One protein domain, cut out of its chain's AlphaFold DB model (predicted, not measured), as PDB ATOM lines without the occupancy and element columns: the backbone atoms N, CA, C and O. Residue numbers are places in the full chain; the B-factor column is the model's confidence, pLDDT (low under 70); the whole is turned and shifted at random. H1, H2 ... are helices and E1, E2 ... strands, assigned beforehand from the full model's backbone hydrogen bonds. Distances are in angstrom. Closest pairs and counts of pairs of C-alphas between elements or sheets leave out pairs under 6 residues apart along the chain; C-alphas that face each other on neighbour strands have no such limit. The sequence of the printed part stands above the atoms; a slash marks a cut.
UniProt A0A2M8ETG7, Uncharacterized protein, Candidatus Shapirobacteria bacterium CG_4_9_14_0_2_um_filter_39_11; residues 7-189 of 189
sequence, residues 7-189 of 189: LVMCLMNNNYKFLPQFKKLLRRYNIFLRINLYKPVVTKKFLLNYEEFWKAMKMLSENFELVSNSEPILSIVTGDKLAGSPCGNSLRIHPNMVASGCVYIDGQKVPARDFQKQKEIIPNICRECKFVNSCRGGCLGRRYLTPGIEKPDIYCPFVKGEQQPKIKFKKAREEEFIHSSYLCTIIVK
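Overview. This is residues 7 to 189 of the 189 residues of an uncharacterized protein of Candidatus Shapirobacteria bacterium CG_4_9_14_0_2_um_filter_39_11 (UniProt A0A2M8ETG7). With little regular structure, H1 and H2 lie over one face of a mixed sheet, E1-E2-E4-E3; loops with H4, H5 and H6 make a second lobe. Named elements, E1-H1-E2-H2-E3-H3-H4-H5-H6-E4, hold only 70 of 183 printed residues. The class is mixed, the whole compact: radius of gyration of the C-alphas 16.0 A, spans 44 by 43 by 33 A.

Arrangement. Start at E1, residues 7-11, parallel to E2, 32-37, N 9 standing 2.8 A from O 34. H1, 16-29, touches H2, 50-63; their closest C-alphas, 16 and 56, are 5.7 A apart. E4, 186-188, is antiparallel to E2, N 35 standing 2.8 A from O 186, and to E3, 65-69. H3, 75-78, touches H5, 132-135; H4, 112-120, and H6, 140-145, are close but not clearly touching. H2 has every O i to N i+4 pair within hydrogen-bond range; H1 has 4 of 10, and 6 of 11 at i+3.

Along the chain. Find C-alpha 7 at (107.154, 130.758, 111.648) and C-alpha 188 at (101.359, 134.303, 119.153).

Size, cuts and confidence. pLDDT is under 70 at residues 174-176.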
ATOM      1  N   LEU A   7     106.965 132.204 111.702       94.25
ATOM      2  CA  LEU A   7     107.154 130.758 111.648       94.25
ATOM      3  C   LEU A   7     105.790 130.076 111.640       94.25
ATOM      4  O   LEU A   7     104.903 130.435 112.413       94.25
ATOM      5  N   VAL A   8     105.626 129.076 110.781       94.19
ATOM      6  CA  VAL A   8     104.394 128.290 110.701       94.19
ATOM      7  C   VAL A   8     104.628 126.937 111.352       94.19
ATOM      8  O   VAL A   8     105.567 126.230 110.992       94.19
ATOM      9  N   MET A   9     103.753 126.553 112.277       95.88
ATOM     10  CA  MET A   9     103.827 125.273 112.972       95.88
ATOM     11  C   MET A   9     102.504 124.511 112.888       95.88
ATOM     12  O   MET A   9     101.435 125.030 113.214       95.88
ATOM     13  N   CYS A  10     102.593 123.236 112.511       96.75
ATOM     14  CA  CYS A  10     101.521 122.271 112.718       96.75
ATOM     15  C   CYS A  10     101.640 121.695 114.136       96.75
ATOM     16  O   CYS A  10     102.629 121.030 114.442       96.75
ATOM     17  N   LEU A  11     100.672 121.964 115.011       98.12
ATOM     18  CA  LEU A  11     100.674 121.472 116.390       98.12
ATOM     19  C   LEU A  11     100.152 120.031 116.448       98.12
ATOM     20  O   LEU A  11      99.036 119.752 116.005       98.12
ATOM     21  N   MET A  12     100.961 119.141 117.013       98.25
ATOM     22  CA  MET A  12     100.782 117.689 117.066       98.25
ATOM     23  C   MET A  12     101.020 117.166 118.490       98.25
ATOM     24  O   MET A  12     101.663 117.827 119.311       98.25
ATOM     25  N   ASN A  13     100.568 115.941 118.772       98.06
ATOM     26  CA  ASN A  13     100.790 115.271 120.065       98.06
ATOM     27  C   ASN A  13     102.272 115.107 120.449       98.06
ATOM     28  O   ASN A  13     102.635 115.110 121.624       98.06
ATOM     29  N   ASN A  14     103.162 115.013 119.466       97.25
ATOM     30  CA  ASN A  14     104.581 114.799 119.696       97.25
ATOM     31  C   ASN A  14     105.387 116.101 119.819       97.25
ATOM     32  O   ASN A  14     106.505 116.034 120.327       97.25
ATOM     33  N   ASN A  15     104.842 117.259 119.418       97.38
ATOM     34  CA  ASN A  15     105.604 118.510 119.363       97.38
ATOM     35  C   ASN A  15     105.112 119.635 120.287       97.38
ATOM     36  O   ASN A  15     105.894 120.543 120.566       97.38
ATOM     37  N   TYR A  16     103.888 119.572 120.828       97.19
ATOM     38  CA  TYR A  16     103.354 120.654 121.673       97.19
ATOM     39  C   TYR A  16     104.223 120.942 122.910       97.19
ATOM     40  O   TYR A  16     104.329 122.074 123.373       97.19
ATOM     41  N   LYS A  17     104.908 119.917 123.414       96.56
ATOM     42  CA  LYS A  17     105.838 119.983 124.548       96.56
ATOM     43  C   LYS A  17     107.066 120.867 124.290       96.56
ATOM     44  O   LYS A  17     107.663 121.354 125.244       96.56
ATOM     45  N   PHE A  18     107.411 121.128 123.029       95.69
ATOM     46  CA  PHE A  18     108.530 121.998 122.657       95.69
ATOM     47  C   PHE A  18     108.139 123.472 122.516       95.69
ATOM     48  O   PHE A  18     109.021 124.306 122.326       95.69
ATOM     49  N   LEU A  19     106.854 123.820 122.667       95.75
ATOM     50  CA  LEU A  19     106.370 125.202 122.593       95.75
ATOM     51  C   LEU A  19     107.239 126.206 123.378       95.75
ATOM     52  O   LEU A  19     107.658 127.187 122.770       95.75
ATOM     53  N   PRO A  20     107.616 125.980 124.653       95.25
ATOM     54  CA  PRO A  20     108.392 126.959 125.420       95.25
ATOM     55  C   PRO A  20     109.755 127.288 124.795       95.25
ATOM     56  O   PRO A  20     110.266 128.395 124.964       95.25
ATOM     57  N   GLN A  21     110.334 126.358 124.029       93.88
ATOM     58  CA  GLN A  21     111.642 126.536 123.393       93.88
ATOM     59  C   GLN A  21     111.602 127.588 122.276       93.88
ATOM     60  O   GLN A  21     112.603 128.265 122.034       93.88
ATOM     61  N   PHE A  22     110.438 127.809 121.651       93.94
ATOM     62  CA  PHE A  22     110.273 128.843 120.627       93.94
ATOM     63  C   PHE A  22     110.381 130.258 121.204       93.94
ATOM     64  O   PHE A  22     110.818 131.161 120.498       93.94
ATOM     65  N   LYS A  23     110.069 130.473 122.490       92.19
ATOM     66  CA  LYS A  23     110.009 131.811 123.107       92.19
ATOM     67  C   LYS A  23     111.285 132.630 122.906       92.19
ATOM     68  O   LYS A  23     111.222 133.811 122.574       92.19
ATOM     69  N   LYS A  24     112.459 132.011 123.086       90.56
ATOM     70  CA  LYS A  24     113.752 132.693 122.901       90.56
ATOM     71  C   LYS A  24     113.980 133.072 121.436       90.56
ATOM     72  O   LYS A  24     114.491 134.156 121.167       90.56
ATOM     73  N   LEU A  25     113.589 132.195 120.512       91.94
ATOM     74  CA  LEU A  25     113.723 132.409 119.073       91.94
ATOM     75  C   LEU A  25     112.817 133.550 118.596       91.94
ATOM     76  O   LEU A  25     113.311 134.485 117.969       91.94
ATOM     77  N   LEU A  26     111.528 133.501 118.951       92.75
ATOM     78  CA  LEU A  26     110.546 134.513 118.553       92.75
ATOM     79  C   LEU A  26     110.947 135.904 119.050       92.75
ATOM     80  O   LEU A  26     110.993 136.850 118.269       92.75
ATOM     81  N   ARG A  27     111.354 136.008 120.324       90.12
ATOM     82  CA  ARG A  27     111.803 137.274 120.921       90.12
ATOM     83  C   ARG A  27     113.089 137.810 120.302       90.12
ATOM     84  O   ARG A  27     113.186 139.010 120.085       90.12
ATOM     85  N   ARG A  28     114.079 136.948 120.036       92.19
ATOM     86  CA  ARG A  28     115.381 137.371 119.488       92.19
ATOM     87  C   ARG A  28     115.240 138.008 118.111       92.19
ATOM     88  O   ARG A  28     115.950 138.962 117.820       92.19
ATOM     89  N   TYR A  29     114.356 137.461 117.283       91.62
ATOM     90  CA  TYR A  29     114.187 137.901 115.900       91.62
ATOM     91  C   TYR A  29     112.933 138.750 115.678       91.62
ATOM     92  O   TYR A  29     112.690 139.167 114.552       91.62
ATOM     93  N   ASN A  30     112.160 139.023 116.736       89.25
ATOM     94  CA  ASN A  30     110.887 139.738 116.668       89.25
ATOM     95  C   ASN A  30     109.947 139.148 115.596       89.25
ATOM     96  O   ASN A  30     109.435 139.858 114.731       89.25
ATOM     97  N   ILE A  31     109.778 137.825 115.639       91.88
ATOM     98  CA  ILE A  31     108.968 137.062 114.684       91.88
ATOM     99  C   ILE A  31     107.769 136.424 115.375       91.88
ATOM    100  O   ILE A  31     107.799 136.114 116.565       91.88
ATOM    101  N   PHE A  32     106.724 136.178 114.597       93.44
ATOM    102  CA  PHE A  32     105.473 135.600 115.070       93.44
ATOM    103  C   PHE A  32     105.483 134.082 114.920       93.44
ATOM    104  O   PHE A  32     106.183 133.527 114.070       93.44
ATOM    105  N   LEU A  33     104.656 133.396 115.702       95.25
ATOM    106  CA  LEU A  33     104.394 131.973 115.534       95.25
ATOM    107  C   LEU A  33     102.929 131.769 115.154       95.25
ATOM    108  O   LEU A  33     102.025 132.001 115.957       95.25
ATOM    109  N   ARG A  34     102.708 131.314 113.920       95.31
ATOM    110  CA  ARG A  34     101.399 130.922 113.398       95.31
ATOM    111  C   ARG A  34     101.210 129.426 113.578       95.31
ATOM    112  O   ARG A  34     101.933 128.616 113.002       95.31
ATOM    113  N   ILE A  35     100.195 129.062 114.339       96.88
ATOM    114  CA  ILE A  35      99.928 127.689 114.736       96.88
ATOM    115  C   ILE A  35      98.630 127.225 114.087       96.88
ATOM    116  O   ILE A  35      97.589 127.882 114.177       96.88
ATOM    117  N   ASN A  36      98.681 126.062 113.447       95.50
ATOM    118  CA  ASN A  36      97.507 125.331 112.996       95.50
ATOM    119  C   ASN A  36      97.502 123.961 113.673       95.50
ATOM    120  O   ASN A  36      98.521 123.283 113.730       95.50
ATOM    121  N   LEU A  37      96.349 123.535 114.181       96.88
ATOM    122  CA  LEU A  37      96.213 122.206 114.775       96.88
ATOM    123  C   LEU A  37      96.249 121.139 113.682       96.88
ATOM    124  O   LEU A  37      95.570 121.295 112.655       96.88
ATOM    125  N   TYR A  38      96.985 120.056 113.935       96.81
ATOM    126  CA  TYR A  38      96.989 118.878 113.078       96.81
ATOM    127  C   TYR A  38      95.567 118.344 112.893       96.81
ATOM    128  O   TYR A  38      94.788 118.250 113.845       96.81
ATOM    129  N   LYS A  39      95.228 117.991 111.651       94.94
ATOM    130  CA  LYS A  39      93.963 117.340 111.313       94.94
ATOM    131  C   LYS A  39      94.258 116.050 110.551       94.94
ATOM    132  O   LYS A  39      95.093 116.072 109.645       94.94
ATOM    133  N   PRO A  40      93.611 114.933 110.909       93.88
ATOM    134  CA  PRO A  40      94.035 113.611 110.472       93.88
ATOM    135  C   PRO A  40      93.468 113.275 109.085       93.88
ATOM    136  O   PRO A  40      92.504 112.529 108.985       93.88
ATOM    137  N   VAL A  41      94.057 113.824 108.018       93.19
ATOM    138  CA  VAL A  41      93.639 113.508 106.633       93.19
ATOM    139  C   VAL A  41      94.008 112.070 106.257       93.19
ATOM    140  O   VAL A  41      93.199 111.360 105.675       93.19
ATOM    141  N   VAL A  42      95.221 111.636 106.616       91.56
ATOM    142  CA  VAL A  42      95.741 110.292 106.297       91.56
ATOM    143  C   VAL A  42      95.844 109.415 107.545       91.56
ATOM    144  O   VAL A  42      95.503 108.240 107.519       91.56
ATOM    145  N   THR A  43      96.318 109.976 108.661       94.69
ATOM    146  CA  THR A  43      96.554 109.216 109.896       94.69
ATOM    147  C   THR A  43      96.173 110.002 111.143       94.69
ATOM    148  O   THR A  43      96.349 111.221 111.209       94.69
ATOM    149  N   LYS A  44      95.702 109.289 112.171       95.44
ATOM    150  CA  LYS A  44      95.428 109.834 113.509       95.44
ATOM    151  C   LYS A  44      96.652 109.824 114.433       95.44
ATOM    152  O   LYS A  44      96.569 110.375 115.521       95.44
ATOM    153  N   LYS A  45      97.795 109.273 113.998       97.12
ATOM    154  CA  LYS A  45      99.014 109.110 114.818       97.12
ATOM    155  C   LYS A  45      99.497 110.398 115.496       97.12
ATOM    156  O   LYS A  45     100.024 110.330 116.600       97.12
ATOM    157  N   PHE A  46      99.326 111.546 114.841       97.50
ATOM    158  CA  PHE A  46      99.809 112.848 115.326       97.50
ATOM    159  C   PHE A  46      98.711 113.736 115.924       97.50
ATOM    160  O   PHE A  46      98.967 114.883 116.299       97.50
ATOM    161  N   LEU A  47      97.480 113.222 115.992       97.19
ATOM    162  CA  LEU A  47      96.340 113.947 116.529       97.19
ATOM    163  C   LEU A  47      96.521 114.141 118.035       97.19
ATOM    164  O   LEU A  47      96.738 113.174 118.760       97.19
ATOM    165  N   LEU A  48      96.403 115.390 118.490       98.19
ATOM    166  CA  LEU A  48      96.288 115.692 119.914       98.19
ATOM    167  C   LEU A  48      95.038 115.003 120.453       98.19
ATOM    168  O   LEU A  48      93.958 115.144 119.870       98.19
ATOM    169  N   ASN A  49      95.159 114.302 121.571       97.31
ATOM    170  CA  ASN A  49      93.980 113.951 122.348       97.31
ATOM    171  C   ASN A  49      93.449 115.189 123.103       97.31
ATOM    172  O   ASN A  49      94.026 116.276 123.049       97.31
ATOM    173  N   TYR A  50      92.312 115.027 123.778       97.56
ATOM    174  CA  TYR A  50      91.658 116.109 124.516       97.56
ATOM    175  C   TYR A  50      92.572 116.767 125.567       97.56
ATOM    176  O   TYR A  50      92.693 117.992 125.593       97.56
ATOM    177  N   GLU A  51      93.258 115.961 126.379       97.94
ATOM    178  CA  GLU A  51      94.153 116.451 127.434       97.94
ATOM    179  C   GLU A  51      95.362 117.174 126.845       97.94
ATOM    180  O   GLU A  51      95.748 118.254 127.291       97.94
ATOM    181  N   GLU A  52      95.955 116.603 125.796       98.44
ATOM    182  CA  GLU A  52      97.104 117.196 125.116       98.44
ATOM    183  C   GLU A  52      96.748 118.532 124.465       98.44
ATOM    184  O   GLU A  52      97.553 119.462 124.516       98.44
ATOM    185  N   PHE A  53      95.547 118.655 123.891       98.19
ATOM    186  CA  PHE A  53      95.059 119.915 123.342       98.19
ATOM    187  C   PHE A  53      95.017 121.004 124.419       98.19
ATOM    188  O   PHE A  53      95.662 122.042 124.260       98.19
ATOM    189  N   TRP A  54      94.324 120.767 125.537       98.19
ATOM    190  CA  TRP A  54      94.192 121.779 126.590       98.19
ATOM    191  C   TRP A  54      95.512 122.058 127.311       98.19
ATOM    192  O   TRP A  54      95.806 123.217 127.619       98.19
ATOM    193  N   LYS A  55      96.364 121.043 127.485       98.38
ATOM    194  CA  LYS A  55      97.734 121.224 127.976       98.38
ATOM    195  C   LYS A  55      98.546 122.118 127.043       98.38
ATOM    196  O   LYS A  55      99.228 123.025 127.517       98.38
ATOM    197  N   ALA A  56      98.441 121.926 125.730       98.44
ATOM    198  CA  ALA A  56      99.112 122.782 124.761       98.44
ATOM    199  C   ALA A  56      98.583 124.226 124.798       98.44
ATOM    200  O   ALA A  56      99.382 125.159 124.776       98.44
ATOM    201  N   MET A  57      97.265 124.429 124.912       98.31
ATOM    202  CA  MET A  57      96.680 125.774 125.027       98.31
ATOM    203  C   MET A  57      97.148 126.488 126.301       98.31
ATOM    204  O   MET A  57      97.479 127.674 126.258       98.31
ATOM    205  N   LYS A  58      97.253 125.760 127.419       98.19
ATOM    206  CA  LYS A  58      97.818 126.284 128.668       98.19
ATOM    207  C   LYS A  58      99.282 126.693 128.483       98.19
ATOM    208  O   LYS A  58      99.627 127.834 128.778       98.19
ATOM    209  N   MET A  59     100.104 125.822 127.893       97.94
ATOM    210  CA  MET A  59     101.507 126.134 127.591       97.94
ATOM    211  C   MET A  59     101.650 127.361 126.686       97.94
ATOM    212  O   MET A  59     102.551 128.168 126.905       97.94
ATOM    213  N   LEU A  60     100.768 127.534 125.695       97.69
ATOM    214  CA  LEU A  60     100.763 128.742 124.869       97.69
ATOM    215  C   LEU A  60     100.512 129.994 125.715       97.69
ATOM    216  O   LEU A  60     101.278 130.950 125.619       97.69
ATOM    217  N   SER A  61      99.493 129.966 126.577       97.62
ATOM    218  CA  SER A  61      99.134 131.117 127.419       97.62
ATOM    219  C   SER A  61     100.216 131.515 128.427       97.62
ATOM    220  O   SER A  61     100.372 132.694 128.729       97.62
ATOM    221  N   GLU A  62     100.988 130.546 128.926       97.06
ATOM    222  CA  GLU A  62     102.055 130.774 129.910       97.06
ATOM    223  C   GLU A  62     103.343 131.311 129.268       97.06
ATOM    224  O   GLU A  62     104.163 131.950 129.931       97.06
ATOM    225  N   ASN A  63     103.552 131.040 127.977       96.56
ATOM    226  CA  ASN A  63     104.825 131.315 127.316       96.56
ATOM    227  C   ASN A  63     104.781 132.486 126.334       96.56
ATOM    228  O   ASN A  63     105.839 133.085 126.117       96.56
ATOM    229  N   PHE A  64     103.607 132.830 125.801       96.12
ATOM    230  CA  PHE A  64     103.459 133.783 124.703       96.12
ATOM    231  C   PHE A  64     102.322 134.781 124.920       96.12
ATOM    232  O   PHE A  64     101.392 134.551 125.696       96.12
ATOM    233  N   GLU A  65     102.374 135.879 124.171       94.94
ATOM    234  CA  GLU A  65     101.259 136.809 124.028       94.94
ATOM    235  C   GLU A  65     100.398 136.406 122.828       94.94
ATOM    236  O   GLU A  65     100.904 136.129 121.739       94.94
ATOM    237  N   LEU A  66      99.080 136.376 123.014       95.00
ATOM    238  CA  LEU A  66      98.125 136.090 121.955       95.00
ATOM    239  C   LEU A  66      97.937 137.324 121.077       95.00
ATOM    240  O   LEU A  66      97.432 138.345 121.544       95.00
ATOM    241  N   VAL A  67      98.296 137.198 119.804       93.38
ATOM    242  CA  VAL A  67      98.108 138.237 118.785       93.38
ATOM    243  C   VAL A  67      96.731 138.098 118.151       93.38
ATOM    244  O   VAL A  67      95.972 139.055 118.096       93.38
ATOM    245  N   SER A  68      96.382 136.887 117.716       93.00
ATOM    246  CA  SER A  68      95.093 136.610 117.087       93.00
ATOM    247  C   SER A  68      94.688 135.153 117.285       93.00
ATOM    248  O   SER A  68      95.540 134.261 117.344       93.00
ATOM    249  N   ASN A  69      93.387 134.904 117.393       93.94
ATOM    250  CA  ASN A  69      92.828 133.564 117.439       93.94
ATOM    251  C   ASN A  69      91.547 133.480 116.610       93.94
ATOM    252  O   ASN A  69      90.585 134.211 116.822       93.94
ATOM    253  N   SER A  70      91.536 132.492 115.732       94.00
ATOM    254  CA  SER A  70      90.399 132.085 114.916       94.00
ATOM    255  C   SER A  70      90.121 130.584 115.055       94.00
ATOM    256  O   SER A  70      89.433 129.971 114.235       94.00
ATOM    257  N   GLU A  71      90.674 129.953 116.091       95.50
ATOM    258  CA  GLU A  71      90.312 128.609 116.509       95.50
ATOM    259  C   GLU A  71      88.998 128.669 117.329       95.50
ATOM    260  O   GLU A  71      88.992 129.244 118.425       95.50
ATOM    261  N   PRO A  72      87.882 128.086 116.839       95.38
ATOM    262  CA  PRO A  72      86.569 128.182 117.495       95.38
ATOM    263  C   PRO A  72      86.443 127.518 118.877       95.38
ATOM    264  O   PRO A  72      85.594 127.899 119.675       95.38
ATOM    265  N   ILE A  73      87.240 126.497 119.179       96.81
ATOM    266  CA  ILE A  73      87.295 125.890 120.513       96.81
ATOM    267  C   ILE A  73      88.113 126.764 121.453       96.81
ATOM    268  O   ILE A  73      87.715 126.958 122.600       96.81
ATOM    269  N   LEU A  74      89.216 127.347 120.977       96.25
ATOM    270  CA  LEU A  74      89.996 128.259 121.811       96.25
ATOM    271  C   LEU A  74      89.228 129.555 122.112       96.25
ATOM    272  O   LEU A  74      89.376 130.100 123.205       96.25
ATOM    273  N   SER A  75      88.340 130.003 121.212       94.31
ATOM    274  CA  SER A  75      87.524 131.211 121.422       94.31
ATOM    275  C   SER A  75      86.632 131.146 122.663       94.31
ATOM    276  O   SER A  75      86.258 132.183 123.206       94.31
ATOM    277  N   ILE A  76      86.333 129.940 123.157       94.19
ATOM    278  CA  ILE A  76      85.611 129.713 124.415       94.19
ATOM    279  C   ILE A  76      86.370 130.314 125.607       94.19
ATOM    280  O   ILE A  76      85.743 130.796 126.546       94.19
ATOM    281  N   VAL A  77      87.708 130.296 125.597       94.62
ATOM    282  CA  VAL A  77      88.536 130.807 126.707       94.62
ATOM    283  C   VAL A  77      89.157 132.166 126.409       94.62
ATOM    284  O   VAL A  77      89.364 132.955 127.325       94.62
ATOM    285  N   THR A  78      89.425 132.477 125.142       92.75
ATOM    286  CA  THR A  78      90.015 133.765 124.748       92.75
ATOM    287  C   THR A  78      88.978 134.868 124.546       92.75
ATOM    288  O   THR A  78      89.360 136.036 124.497       92.75
ATOM    289  N   GLY A  79      87.689 134.520 124.448       87.44
ATOM    290  CA  GLY A  79      86.584 135.473 124.319       87.44
ATOM    291  C   GLY A  79      86.486 136.145 122.948       87.44
ATOM    292  O   GLY A  79      85.800 137.157 122.818       87.44
ATOM    293  N   ASP A  80      87.172 135.616 121.931       85.62
ATOM    294  CA  ASP A  80      87.154 136.208 120.592       85.62
ATOM    295  C   ASP A  80      85.760 136.083 119.959       85.62
ATOM    296  O   ASP A  80      85.112 135.029 120.006       85.62
ATOM    297  N   LYS A  81      85.301 137.169 119.329       82.75
ATOM    298  CA  LYS A  81      84.009 137.237 118.634       82.75
ATOM    299  C   LYS A  81      84.114 136.605 117.245       82.75
ATOM    300  O   LYS A  81      84.133 137.295 116.231       82.75
ATOM    301  N   LEU A  82      84.222 135.282 117.210       86.00
ATOM    302  CA  LEU A  82      84.125 134.509 115.971       86.00
ATOM    303  C   LEU A  82      82.657 134.322 115.566       86.00
ATOM    304  O   LEU A  82      81.761 134.461 116.388       86.00
ATOM    305  N   ALA A  83      82.417 133.979 114.301       87.81
ATOM    306  CA  ALA A  83      81.113 133.547 113.793       87.81
ATOM    307  C   ALA A  83      81.185 132.063 113.386       87.81
ATOM    308  O   ALA A  83      80.955 131.688 112.234       87.81
ATOM    309  N   GLY A  84      81.602 131.211 114.326       90.38
ATOM    310  CA  GLY A  84      81.891 129.799 114.093       90.38
ATOM    311  C   GLY A  84      83.231 129.552 113.406       90.38
ATOM    312  O   GLY A  84      84.193 130.307 113.547       90.38
ATOM    313  N   SER A  85      83.307 128.452 112.653       92.75
ATOM    314  CA  SER A  85      84.544 128.063 111.985       92.75
ATOM    315  C   SER A  85      84.927 129.020 110.849       92.75
ATOM    316  O   SER A  85      84.114 129.268 109.952       92.75
ATOM    317  N   PRO A  86      86.184 129.497 110.799       91.94
ATOM    318  CA  PRO A  86      86.699 130.209 109.632       91.94
ATOM    319  C   PRO A  86      87.013 129.276 108.447       91.94
ATOM    320  O   PRO A  86      87.180 129.755 107.331       91.94
ATOM    321  N   CYS A  87      87.077 127.949 108.636       91.38
ATOM    322  CA  CYS A  87      87.132 127.013 107.507       91.38
ATOM    323  C   CYS A  87      85.925 127.250 106.586       91.38
ATOM    324  O   CYS A  87      84.802 127.328 107.072       91.38
ATOM    325  N   GLY A  88      86.155 127.361 105.274       91.25
ATOM    326  CA  GLY A  88      85.130 127.752 104.299       91.25
ATOM    327  C   GLY A  88      85.102 129.251 103.971       91.25
ATOM    328  O   GLY A  88      84.470 129.623 102.992       91.25
ATOM    329  N   ASN A  89      85.814 130.108 104.720       91.56
ATOM    330  CA  ASN A  89      85.962 131.540 104.394       91.56
ATOM    331  C   ASN A  89      87.112 131.830 103.422       91.56
ATOM    332  O   ASN A  89      87.314 132.975 103.031       91.56
ATOM    333  N   SER A  90      87.902 130.816 103.071       88.69
ATOM    334  CA  SER A  90      88.968 130.929 102.078       88.69
ATOM    335  C   SER A  90      88.726 129.960 100.936       88.69
ATOM    336  O   SER A  90      88.222 128.856 101.139       88.69
ATOM    337  N   LEU A  91      89.122 130.383  99.739       92.38
ATOM    338  CA  LEU A  91      89.116 129.567  98.537       92.38
ATOM    339  C   LEU A  91      90.545 129.134  98.222       92.38
ATOM    340  O   LEU A  91      91.472 129.943  98.275       92.38
ATOM    341  N   ARG A  92      90.728 127.860  97.892       90.75
ATOM    342  CA  ARG A  92      92.001 127.317  97.411       90.75
ATOM    343  C   ARG A  92      91.792 126.780  96.019       90.75
ATOM    344  O   ARG A  92      90.992 125.869  95.853       90.75
ATOM    345  N   ILE A  93      92.504 127.346  95.056       94.06
ATOM    346  CA  ILE A  93      92.504 126.878  93.674       94.06
ATOM    347  C   ILE A  93      93.745 126.006  93.509       94.06
ATOM    348  O   ILE A  93      94.863 126.459  93.755       94.06
ATOM    349  N   HIS A  94      93.534 124.736  93.181       92.62
ATOM    350  CA  HIS A  94      94.597 123.757  92.961       92.62
ATOM    351  C   HIS A  94      95.097 123.830  91.506       92.62
ATOM    352  O   HIS A  94      94.377 124.343  90.651       92.62
ATOM    353  N   PRO A  95      96.296 123.305  91.178       95.06
ATOM    354  CA  PRO A  95      96.835 123.354  89.811       95.06
ATOM    355  C   PRO A  95      95.940 122.719  88.735       95.06
ATOM    356  O   PRO A  95      96.002 123.102  87.575       95.06
ATOM    357  N   ASN A  96      95.077 121.775  89.117       94.19
ATOM    358  CA  ASN A  96      94.073 121.164  88.242       94.19
ATOM    359  C   ASN A  96      92.763 121.977  88.148       94.19
ATOM    360  O   ASN A  96      91.735 121.430  87.762       94.19
ATOM    361  N   MET A  97      92.780 123.251  88.551       94.75
ATOM    362  CA  MET A  97      91.637 124.175  88.591       94.75
ATOM    363  C   MET A  97      90.489 123.774  89.527       94.75
ATOM    364  O   MET A  97      89.474 124.468  89.600       94.75
ATOM    365  N   VAL A  98      90.640 122.700  90.305       95.62
ATOM    366  CA  VAL A  98      89.662 122.343  91.331       95.62
ATOM    367  C   VAL A  98      89.763 123.340  92.478       95.62
ATOM    368  O   VAL A  98      90.857 123.703  92.909       95.62
ATOM    369  N   ALA A  99      88.616 123.755  93.011       95.25
ATOM    370  CA  ALA A  99      88.552 124.640  94.161       95.25
ATOM    371  C   ALA A  99      88.146 123.892  95.441       95.25
ATOM    372  O   ALA A  99      87.160 123.156  95.445       95.25
ATOM    373  N   SER A 100      88.842 124.131  96.556       95.56
ATOM    374  CA  SER A 100      88.441 123.644  97.884       95.56
ATOM    375  C   SER A 100      88.263 124.780  98.895       95.56
ATOM    376  O   SER A 100      88.966 125.791  98.863       95.56
ATOM    377  N   GLY A 101      87.306 124.621  99.818       92.88
ATOM    378  CA  GLY A 101      87.007 125.617 100.864       92.88
ATOM    379  C   GLY A 101      87.916 125.520 102.100       92.88
ATOM    380  O   GLY A 101      87.760 126.248 103.081       92.88
ATOM    381  N   CYS A 102      88.844 124.561 102.105       92.19
ATOM    382  CA  CYS A 102      89.763 124.299 103.205       92.19
ATOM    383  C   CYS A 102      90.939 123.445 102.714       92.19
ATOM    384  O   CYS A 102      90.781 122.618 101.821       92.19
ATOM    385  N   VAL A 103      92.120 123.611 103.324       90.19
ATOM    386  CA  VAL A 103      93.338 122.856 102.953       90.19
ATOM    387  C   VAL A 103      93.203 121.351 103.185       90.19
ATOM    388  O   VAL A 103      93.890 120.567 102.549       90.19
ATOM    389  N   TYR A 104      92.315 120.953 104.093       91.12
ATOM    390  CA  TYR A 104      92.127 119.557 104.485       91.12
ATOM    391  C   TYR A 104      90.972 118.869 103.748       91.12
ATOM    392  O   TYR A 104      90.657 117.726 104.062       91.12
ATOM    393  N   ILE A 105      90.304 119.577 102.834       92.62
ATOM    394  CA  ILE A 105      89.115 119.093 102.136       92.62
ATOM    395  C   ILE A 105      89.453 118.933 100.664       92.62
ATOM    396  O   ILE A 105      89.959 119.860 100.028       92.62
ATOM    397  N   ASP A 106      89.156 117.750 100.142       92.12
ATOM    398  CA  ASP A 106      89.274 117.445  98.727       92.12
ATOM    399  C   ASP A 106      88.134 118.127  97.960       92.12
ATOM    400  O   ASP A 106      86.968 117.749  98.090       92.12
ATOM    401  N   GLY A 107      88.487 119.145  97.172       91.38
ATOM    402  CA  GLY A 107      87.535 119.936  96.392       91.38
ATOM    403  C   GLY A 107      86.814 119.146  95.298       91.38
ATOM    404  O   GLY A 107      85.745 119.568  94.869       91.38
ATOM    405  N   GLN A 108      87.356 117.997  94.874       93.00
ATOM    406  CA  GLN A 108      86.686 117.112  93.913       93.00
ATOM    407  C   GLN A 108      85.526 116.358  94.564       93.00
ATOM    408  O   GLN A 108      84.529 116.069  93.912       93.00
ATOM    409  N   LYS A 109      85.656 116.043  95.859       93.25
ATOM    410  CA  LYS A 109      84.634 115.325  96.632       93.25
ATOM    411  C   LYS A 109      83.616 116.271  97.245       93.25
ATOM    412  O   LYS A 109      82.437 115.945  97.317       93.25
ATOM    413  N   VAL A 110      84.079 117.422  97.725       94.50
ATOM    414  CA  VAL A 110      83.230 118.447  98.331       94.50
ATOM    415  C   VAL A 110      83.601 119.802  97.737       94.50
ATOM    416  O   VAL A 110      84.594 120.403  98.163       94.50
ATOM    417  N   PRO A 111      82.805 120.311  96.779       94.56
ATOM    418  CA  PRO A 111      83.031 121.620  96.189       94.56
ATOM    419  C   PRO A 111      83.119 122.717  97.253       94.56
ATOM    420  O   PRO A 111      82.401 122.700  98.257       94.56
ATOM    421  N   ALA A 112      83.972 123.719  97.026       95.19
ATOM    422  CA  ALA A 112      84.218 124.790  97.996       95.19
ATOM    423  C   ALA A 112      82.936 125.489  98.491       95.19
ATOM    424  O   ALA A 112      82.817 125.772  99.683       95.19
ATOM    425  N   ARG A 113      81.967 125.723  97.593       94.75
ATOM    426  CA  ARG A 113      80.670 126.336  97.928       94.75
ATOM    427  C   ARG A 113      79.833 125.455  98.853       94.75
ATOM    428  O   ARG A 113      79.216 125.965  99.782       94.75
ATOM    429  N   ASP A 114      79.828 124.147  98.629       95.44
ATOM    430  CA  ASP A 114      79.050 123.224  99.458       95.44
ATOM    431  C   ASP A 114      79.692 123.058 100.833       95.44
ATOM    432  O   ASP A 114      78.996 123.100 101.847       95.44
ATOM    433  N   PHE A 115      81.027 123.013 100.895       95.81
ATOM    434  CA  PHE A 115      81.744 123.065 102.169       95.81
ATOM    435  C   PHE A 115      81.458 124.364 102.942       95.81
ATOM    436  O   PHE A 115      81.298 124.337 104.159       95.81
ATOM    437  N   GLN A 116      81.349 125.507 102.257       94.81
ATOM    438  CA  GLN A 116      80.985 126.774 102.896       94.81
ATOM    439  C   GLN A 116      79.567 126.733 103.486       94.81
ATOM    440  O   GLN A 116      79.379 127.165 104.621       94.81
ATOM    441  N   LYS A 117      78.583 126.174 102.767       95.38
ATOM    442  CA  LYS A 117      77.202 126.020 103.268       95.38
ATOM    443  C   LYS A 117      77.125 125.147 104.524       95.38
ATOM    444  O   LYS A 117      76.318 125.416 105.407       95.38
ATOM    445  N   GLN A 118      78.000 124.145 104.655       95.31
ATOM    446  CA  GLN A 118      78.057 123.276 105.840       95.31
ATOM    447  C   GLN A 118      78.419 124.023 107.136       95.31
ATOM    448  O   GLN A 118      78.231 123.479 108.222       95.31
ATOM    449  N   LYS A 119      78.888 125.275 107.067       92.75
ATOM    450  CA  LYS A 119      79.081 126.123 108.255       92.75
ATOM    451  C   LYS A 119      77.790 126.408 109.025       92.75
ATOM    452  O   LYS A 119      77.849 126.692 110.224       92.75
ATOM    453  N   GLU A 120      76.642 126.327 108.355       93.88
ATOM    454  CA  GLU A 120      75.343 126.514 108.999       93.88
ATOM    455  C   GLU A 120      74.947 125.329 109.891       93.88
ATOM    456  O   GLU A 120      74.095 125.472 110.764       93.88
ATOM    457  N   ILE A 121      75.624 124.184 109.753       96.25
ATOM    458  CA  ILE A 121      75.363 122.983 110.545       96.25
ATOM    459  C   ILE A 121      75.927 123.157 111.962       96.25
ATOM    460  O   ILE A 121      77.132 123.024 112.219       96.25
ATOM    461  N   ILE A 122      75.029 123.421 112.910       97.50
ATOM    462  CA  ILE A 122      75.319 123.448 114.347       97.50
ATOM    463  C   ILE A 122      74.887 122.105 114.958       97.50
ATOM    464  O   ILE A 122      73.702 121.769 114.864       97.50
ATOM    465  N   PRO A 123      75.788 121.356 115.632       97.75
ATOM    466  CA  PRO A 123      75.424 120.114 116.310       97.75
ATOM    467  C   PRO A 123      74.311 120.371 117.323       97.75
ATOM    468  O   PRO A 123      74.370 121.366 118.045       97.75
ATOM    469  N   ASN A 124      73.335 119.468 117.432       97.31
ATOM    470  CA  ASN A 124      72.157 119.690 118.282       97.31
ATOM    471  C   ASN A 124      72.523 120.016 119.739       97.31
ATOM    472  O   ASN A 124      72.052 121.016 120.270       97.31
ATOM    473  N   ILE A 125      73.459 119.269 120.335       96.56
ATOM    474  CA  ILE A 125      73.958 119.513 121.703       96.56
ATOM    475  C   ILE A 125      74.635 120.884 121.879       96.56
ATOM    476  O   ILE A 125      74.776 121.380 122.992       96.56
ATOM    477  N   CYS A 126      75.071 121.523 120.792       97.31
ATOM    478  CA  CYS A 126      75.699 122.838 120.842       97.31
ATOM    479  C   CYS A 126      74.696 123.992 120.749       97.31
ATOM    480  O   CYS A 126      75.098 125.113 121.051       97.31
ATOM    481  N   ARG A 127      73.442 123.766 120.331       96.62
ATOM    482  CA  ARG A 127      72.480 124.847 120.033       96.62
ATOM    483  C   ARG A 127      72.161 125.719 121.246       96.62
ATOM    484  O   ARG A 127      72.052 126.929 121.103       96.62
ATOM    485  N   GLU A 128      72.089 125.113 122.424       96.00
ATOM    486  CA  GLU A 128      71.801 125.800 123.691       96.00
ATOM    487  C   GLU A 128      73.076 126.193 124.458       96.00
ATOM    488  O   GLU A 128      73.025 126.743 125.557       96.00
ATOM    489  N   CYS A 129      74.258 125.923 123.897       96.19
ATOM    490  CA  CYS A 129      75.513 126.274 124.544       96.19
ATOM    491  C   CYS A 129      75.681 127.798 124.588       96.19
ATOM    492  O   CYS A 129      75.575 128.472 123.565       96.19
ATOM    493  N   LYS A 130      76.094 128.347 125.737       94.88
ATOM    494  CA  LYS A 130      76.379 129.789 125.889       94.88
ATOM    495  C   LYS A 130      77.428 130.345 124.909       94.88
ATOM    496  O   LYS A 130      77.508 131.550 124.711       94.88
ATOM    497  N   PHE A 131      78.230 129.474 124.289       95.12
ATOM    498  CA  PHE A 131      79.233 129.828 123.277       95.12
ATOM    499  C   PHE A 131      78.792 129.527 121.840       95.12
ATOM    500  O   PHE A 131      79.616 129.591 120.929       95.12
ATOM    501  N   VAL A 132      77.526 129.170 121.601       95.06
ATOM    502  CA  VAL A 132      77.050 128.758 120.272       95.06
ATOM    503  C   VAL A 132      77.310 129.826 119.215       95.06
ATOM    504  O   VAL A 132      77.796 129.494 118.140       95.06
ATOM    505  N   ASN A 133      77.102 131.103 119.548       91.50
ATOM    506  CA  ASN A 133      77.276 132.215 118.612       91.50
ATOM    507  C   ASN A 133      78.727 132.377 118.138       91.50
ATOM    508  O   ASN A 133      78.943 132.780 116.999       91.50
ATOM    509  N   SER A 134      79.711 132.017 118.974       91.81
ATOM    510  CA  SER A 134      81.130 132.111 118.622       91.81
ATOM    511  C   SER A 134      81.712 130.810 118.083       91.81
ATOM    512  O   SER A 134      82.373 130.809 117.048       91.81
ATOM    513  N   CYS A 135      81.452 129.688 118.752       95.19
ATOM    514  CA  CYS A 135      82.067 128.401 118.446       95.19
ATOM    515  C   CYS A 135      81.304 127.614 117.366       95.19
ATOM    516  O   CYS A 135      81.923 126.936 116.545       95.19
ATOM    517  N   ARG A 136      79.961 127.687 117.349       95.62
ATOM    518  CA  ARG A 136      79.058 126.937 116.440       95.62
ATOM    519  C   ARG A 136      79.383 125.436 116.321       95.62
ATOM    520  O   ARG A 136      79.213 124.818 115.272       95.62
ATOM    521  N   GLY A 137      79.874 124.844 117.409       96.31
ATOM    522  CA  GLY A 137      80.251 123.433 117.489       96.31
ATOM    523  C   GLY A 137      81.713 123.125 117.164       96.31
ATOM    524  O   GLY A 137      82.097 121.966 117.284       96.31
ATOM    525  N   GLY A 138      82.530 124.115 116.795       96.62
ATOM    526  CA  GLY A 138      83.985 124.002 116.663       96.62
ATOM    527  C   GLY A 138      84.500 124.138 115.228       96.62
ATOM    528  O   GLY A 138      83.857 124.737 114.366       96.62
ATOM    529  N   CYS A 139      85.687 123.596 114.944       96.38
ATOM    530  CA  CYS A 139      86.302 123.700 113.622       96.38
ATOM    531  C   CYS A 139      85.592 122.778 112.618       96.38
ATOM    532  O   CYS A 139      85.651 121.556 112.747       96.38
ATOM    533  N   LEU A 140      84.992 123.346 111.564       96.00
ATOM    534  CA  LEU A 140      84.271 122.582 110.539       96.00
ATOM    535  C   LEU A 140      85.192 121.577 109.838       96.00
ATOM    536  O   LEU A 140      84.844 120.410 109.704       96.00
ATOM    537  N   GLY A 141      86.403 121.997 109.458       95.12
ATOM    538  CA  GLY A 141      87.374 121.098 108.830       95.12
ATOM    539  C   GLY A 141      87.833 119.964 109.754       95.12
ATOM    540  O   GLY A 141      88.121 118.873 109.275       95.12
ATOM    541  N   ARG A 142      87.893 120.198 111.075       95.94
ATOM    542  CA  ARG A 142      88.206 119.139 112.044       95.94
ATOM    543  C   ARG A 142      87.027 118.187 112.172       95.94
ATOM    544  O   ARG A 142      87.233 117.003 111.948       95.94
ATOM    545  N   ARG A 143      85.815 118.704 112.408       96.44
ATOM    546  CA  ARG A 143      84.570 117.921 112.480       96.44
ATOM    547  C   ARG A 143      84.355 117.063 111.244       96.44
ATOM    548  O   ARG A 143      84.057 115.890 111.400       96.44
ATOM    549  N   TYR A 144      84.575 117.605 110.046       95.44
ATOM    550  CA  TYR A 144      84.458 116.855 108.796       95.44
ATOM    551  C   TYR A 144      85.323 115.585 108.797       95.44
ATOM    552  O   TYR A 144      84.845 114.516 108.435       95.44
ATOM    553  N   LEU A 145      86.576 115.685 109.253       94.12
ATOM    554  CA  LEU A 145      87.500 114.546 109.311       94.12
ATOM    555  C   LEU A 145      87.258 113.640 110.522       94.12
ATOM    556  O   LEU A 145      87.408 112.424 110.443       94.12
ATOM    557  N   THR A 146      86.945 114.229 111.675       90.75
ATOM    558  CA  THR A 146      86.606 113.508 112.898       90.75
ATOM    559  C   THR A 146      85.851 114.448 113.856       90.75
ATOM    560  O   THR A 146      86.357 115.526 114.173       90.75
ATOM    561  N   PRO A 147      84.662 114.081 114.365       93.19
ATOM    562  CA  PRO A 147      84.001 112.778 114.270       93.19
ATOM    563  C   PRO A 147      82.851 112.713 113.239       93.19
ATOM    564  O   PRO A 147      82.102 111.739 113.230       93.19
ATOM    565  N   GLY A 148      82.690 113.740 112.409       95.19
ATOM    566  CA  GLY A 148      81.581 113.959 111.480       95.19
ATOM    567  C   GLY A 148      80.996 115.363 111.662       95.19
ATOM    568  O   GLY A 148      80.995 115.893 112.774       95.19
ATOM    569  N   ILE A 149      80.491 115.973 110.583       95.81
ATOM    570  CA  ILE A 149      79.989 117.356 110.628       95.81
ATOM    571  C   ILE A 149      78.823 117.524 111.602       95.81
ATOM    572  O   ILE A 149      78.770 118.541 112.262       95.81
ATOM    573  N   GLU A 150      77.961 116.534 111.815       97.19
ATOM    574  CA  GLU A 150      76.840 116.652 112.768       97.19
ATOM    575  C   GLU A 150      77.258 116.569 114.242       97.19
ATOM    576  O   GLU A 150      76.462 116.829 115.146       97.19
ATOM    577  N   LYS A 151      78.513 116.200 114.512       97.94
ATOM    578  CA  LYS A 151      79.019 116.029 115.872       97.94
ATOM    579  C   LYS A 151      79.839 117.245 116.307       97.94
ATOM    580  O   LYS A 151      80.478 117.889 115.468       97.94
ATOM    581  N   PRO A 152      79.853 117.566 117.613       97.56
ATOM    582  CA  PRO A 152      80.747 118.577 118.147       97.56
ATOM    583  C   PRO A 152      82.205 118.219 117.914       97.56
ATOM    584  O   PRO A 152      82.595 117.058 117.775       97.56
ATOM    585  N   ASP A 153      83.020 119.255 117.920       97.44
ATOM    586  CA  ASP A 153      84.459 119.129 117.887       97.44
ATOM    587  C   ASP A 153      85.005 118.378 119.111       97.44
ATOM    588  O   ASP A 153      84.585 118.606 120.248       97.44
ATOM    589  N   ILE A 154      85.975 117.499 118.863       97.00
ATOM    590  CA  ILE A 154      86.557 116.578 119.849       97.00
ATOM    591  C   ILE A 154      87.265 117.269 121.024       97.00
ATOM    592  O   ILE A 154      87.562 116.612 122.021       97.00
ATOM    593  N   TYR A 155      87.544 118.570 120.921       97.75
ATOM    594  CA  TYR A 155      88.188 119.354 121.979       97.75
ATOM    595  C   TYR A 155      87.206 120.168 122.834       97.75
ATOM    596  O   TYR A 155      87.633 120.910 123.718       97.75
ATOM    597  N   CYS A 156      85.896 120.045 122.602       97.69
ATOM    598  CA  CYS A 156      84.887 120.758 123.381       97.69
ATOM    599  C   CYS A 156      84.808 120.230 124.833       97.69
ATOM    600  O   CYS A 156      84.533 119.044 125.018       97.69
ATOM    601  N   PRO A 157      84.970 121.087 125.861       97.44
ATOM    602  CA  PRO A 157      84.916 120.668 127.264       97.44
ATOM    603  C   PRO A 157      83.479 120.374 127.718       97.44
ATOM    604  O   PRO A 157      83.225 119.415 128.438       97.44
ATOM    605  N   PHE A 158      82.498 121.133 127.223       96.75
ATOM    606  CA  PHE A 158      81.104 121.011 127.667       96.75
ATOM    607  C   PHE A 158      80.445 119.701 127.237       96.75
ATOM    608  O   PHE A 158      79.611 119.167 127.956       96.75
ATOM    609  N   VAL A 159      80.852 119.145 126.093       94.19
ATOM    610  CA  VAL A 159      80.361 117.835 125.625       94.19
ATOM    611  C   VAL A 159      80.880 116.700 126.512       94.19
ATOM    612  O   VAL A 159      80.258 115.646 126.581       94.19
ATOM    613  N   LYS A 160      81.986 116.926 127.228       92.81
ATOM    614  CA  LYS A 160      82.505 116.021 128.256       92.81
ATOM    615  C   LYS A 160      81.919 116.266 129.651       92.81
ATOM    616  O   LYS A 160      82.304 115.578 130.589       92.81
ATOM    617  N   GLY A 161      81.017 117.237 129.806       94.12
ATOM    618  CA  GLY A 161      80.505 117.651 131.117       94.12
ATOM    619  C   GLY A 161      81.504 118.471 131.940       94.12
ATOM    620  O   GLY A 161      81.294 118.673 133.133       94.12
ATOM    621  N   GLU A 162      82.588 118.956 131.328       96.31
ATOM    622  CA  GLU A 162      83.591 119.767 132.012       96.31
ATOM    623  C   GLU A 162      83.219 121.253 132.020       96.31
ATOM    624  O   GLU A 162      82.500 121.770 131.156       96.31
ATOM    625  N   GLN A 163      83.752 121.969 133.010       95.19
ATOM    626  CA  GLN A 163      83.657 123.422 133.062       95.19
ATOM    627  C   GLN A 163      84.565 124.074 132.011       95.19
ATOM    628  O   GLN A 163      85.473 123.463 131.451       95.19
ATOM    629  N   GLN A 164      84.342 125.365 131.771       95.75
ATOM    630  CA  GLN A 164      85.218 126.166 130.925       95.75
ATOM    631  C   GLN A 164      86.667 126.132 131.459       95.75
ATOM    632  O   GLN A 164      86.880 126.485 132.624       95.75
ATOM    633  N   PRO A 165      87.668 125.771 130.632       96.62
ATOM    634  CA  PRO A 165      89.057 125.735 131.070       96.62
ATOM    635  C   PRO A 165      89.547 127.109 131.534       96.62
ATOM    636  O   PRO A 165      89.370 128.121 130.854       96.62
ATOM    637  N   LYS A 166      90.200 127.144 132.698       95.94
ATOM    638  CA  LYS A 166      90.746 128.369 133.301       95.94
ATOM    639  C   LYS A 166      92.112 128.703 132.694       95.94
ATOM    640  O   LYS A 166      93.145 128.516 133.329       95.94
ATOM    641  N   ILE A 167      92.112 129.166 131.446       97.00
ATOM    642  CA  ILE A 167      93.311 129.572 130.700       97.00
ATOM    643  C   ILE A 167      93.188 131.057 130.363       97.00
ATOM    644  O   ILE A 167      92.197 131.473 129.769       97.00
ATOM    645  N   LYS A 168      94.195 131.859 130.728       95.81
ATOM    646  CA  LYS A 168      94.201 133.307 130.492       95.81
ATOM    647  C   LYS A 168      95.387 133.693 129.619       95.81
ATOM    648  O   LYS A 168      96.526 133.655 130.066       95.81
ATOM    649  N   PHE A 169      95.106 134.108 128.389       96.19
ATOM    650  CA  PHE A 169      96.121 134.660 127.497       96.19
ATOM    651  C   PHE A 169      96.363 136.138 127.798       96.19
ATOM    652  O   PHE A 169      95.415 136.917 127.916       96.19
ATOM    653  N   LYS A 170      97.635 136.543 127.846       95.06
ATOM    654  CA  LYS A 170      97.992 137.955 127.697       95.06
ATOM    655  C   LYS A 170      97.794 138.334 126.231       95.06
ATOM    656  O   LYS A 170      98.331 137.658 125.360       95.06
ATOM    657  N   LYS A 171      97.011 139.373 125.947       92.06
ATOM    658  CA  LYS A 171      96.836 139.881 124.580       92.06
ATOM    659  C   LYS A 171      98.040 140.748 124.202       92.06
ATOM    660  O   LYS A 171      98.476 141.575 125.005       92.06
ATOM    661  N   ALA A 172      98.579 140.537 123.007       89.06
ATOM    662  CA  ALA A 172      99.511 141.472 122.390       89.06
ATOM    663  C   ALA A 172      98.748 142.718 121.901       89.06
ATOM    664  O   ALA A 172      97.518 142.716 121.836       89.06
ATOM    665  N   ARG A 173      99.475 143.785 121.545       78.25
ATOM    666  CA  ARG A 173      98.882 144.939 120.851       78.25
ATOM    667  C   ARG A 173      98.259 144.464 119.533       78.25
ATOM    668  O   ARG A 173      98.865 143.636 118.857       78.25
ATOM    669  N   GLU A 174      97.066 144.963 119.211       63.84
ATOM    670  CA  GLU A 174      96.375 144.607 117.970       63.84
ATOM    671  C   GLU A 174      97.236 144.978 116.760       63.84
ATOM    672  O   GLU A 174      97.626 146.132 116.581       63.84
ATOM    673  N   GLU A 175      97.542 143.968 115.953       65.19
ATOM    674  CA  GLU A 175      98.231 144.081 114.675       65.19
ATOM    675  C   GLU A 175      97.431 143.237 113.675       65.19
ATOM    676  O   GLU A 175      97.120 142.071 113.940       65.19
ATOM    677  N   GLU A 176      97.039 143.830 112.545       67.94
ATOM    678  CA  GLU A 176      96.273 143.123 111.520       67.94
ATOM    679  C   GLU A 176      97.187 142.123 110.800       67.94
ATOM    680  O   GLU A 176      97.989 142.477 109.938       67.94
ATOM    681  N   PHE A 177      97.088 140.852 111.188       77.19
ATOM    682  CA  PHE A 177      97.893 139.781 110.610       77.19
ATOM    683  C   PHE A 177      97.162 139.067 109.477       77.19
ATOM    684  O   PHE A 177      96.002 138.658 109.619       77.19
ATOM    685  N   ILE A 178      97.870 138.795 108.380       78.19
ATOM    686  CA  ILE A 178      97.386 137.878 107.345       78.19
ATOM    687  C   ILE A 178      97.058 136.526 108.008       78.19
ATOM    688  O   ILE A 178      97.846 135.996 108.789       78.19
ATOM    689  N   HIS A 179      95.891 135.966 107.671       82.94
ATOM    690  CA  HIS A 179      95.294 134.741 108.233       82.94
ATOM    691  C   HIS A 179      94.579 134.866 109.586       82.94
ATOM    692  O   HIS A 179      94.069 133.854 110.068       82.94
ATOM    693  N   SER A 180      94.451 136.066 110.157       83.12
ATOM    694  CA  SER A 180      93.802 136.267 111.464       83.12
ATOM    695  C   SER A 180      92.326 135.855 111.531       83.12
ATOM    696  O   SER A 180      91.840 135.556 112.614       83.12
ATOM    697  N   SER A 181      91.594 135.841 110.411       82.25
ATOM    698  CA  SER A 181      90.122 135.731 110.421       82.25
ATOM    699  C   SER A 181      89.531 134.614 109.551       82.25
ATOM    700  O   SER A 181      88.394 134.199 109.772       82.25
ATOM    701  N   TYR A 182      90.272 134.096 108.566       82.69
ATOM    702  CA  TYR A 182      89.721 133.214 107.519       82.69
ATOM    703  C   TYR A 182      90.313 131.794 107.480       82.69
ATOM    704  O   TYR A 182      89.897 130.970 106.666       82.69
ATOM    705  N   LEU A 183      91.260 131.476 108.368       88.50
ATOM    706  CA  LEU A 183      91.759 130.115 108.614       88.50
ATOM    707  C   LEU A 183      91.636 129.798 110.097       88.50
ATOM    708  O   LEU A 183      91.759 130.712 110.889       88.50
ATOM    709  N   CYS A 184      91.468 128.531 110.494       90.50
ATOM    710  CA  CYS A 184      91.559 128.147 111.910       90.50
ATOM    711  C   CYS A 184      93.023 128.190 112.356       90.50
ATOM    712  O   CYS A 184      93.770 127.238 112.093       90.50
ATOM    713  N   THR A 185      93.439 129.285 112.988       93.88
ATOM    714  CA  THR A 185      94.823 129.507 113.399       93.88
ATOM    715  C   THR A 185      94.909 130.248 114.729       93.88
ATOM    716  O   THR A 185      93.973 130.919 115.152       93.88
ATOM    717  N   ILE A 186      96.051 130.092 115.387       95.81
ATOM    718  CA  ILE A 186      96.428 130.824 116.589       95.81
ATOM    719  C   ILE A 186      97.739 131.527 116.248       95.81
ATOM    720  O   ILE A 186      98.673 130.873 115.782       95.81
ATOM    721  N   ILE A 187      97.809 132.837 116.445       94.75
ATOM    722  CA  ILE A 187      99.013 133.635 116.212       94.75
ATOM    723  C   ILE A 187      99.484 134.167 117.556       94.75
ATOM    724  O   ILE A 187      98.719 134.812 118.276       94.75
ATOM    725  N   VAL A 188     100.739 133.887 117.891       94.88
ATOM    726  CA  VAL A 188     101.359 134.303 119.153       94.88
ATOM    727  C   VAL A 188     102.722 134.948 118.917       94.88
ATOM    728  O   VAL A 188     103.319 134.762 117.850       94.88
ATOM    729  N   LYS A 189     103.217 135.683 119.914       92.00
ATOM    730  CA  LYS A 189     104.567 136.259 119.928       92.00
ATOM    731  C   LYS A 189     105.253 136.118 121.287       92.00
ATOM    732  O   LYS A 189     104.536 136.075 122.314       92.00
TER     733      LYS A 189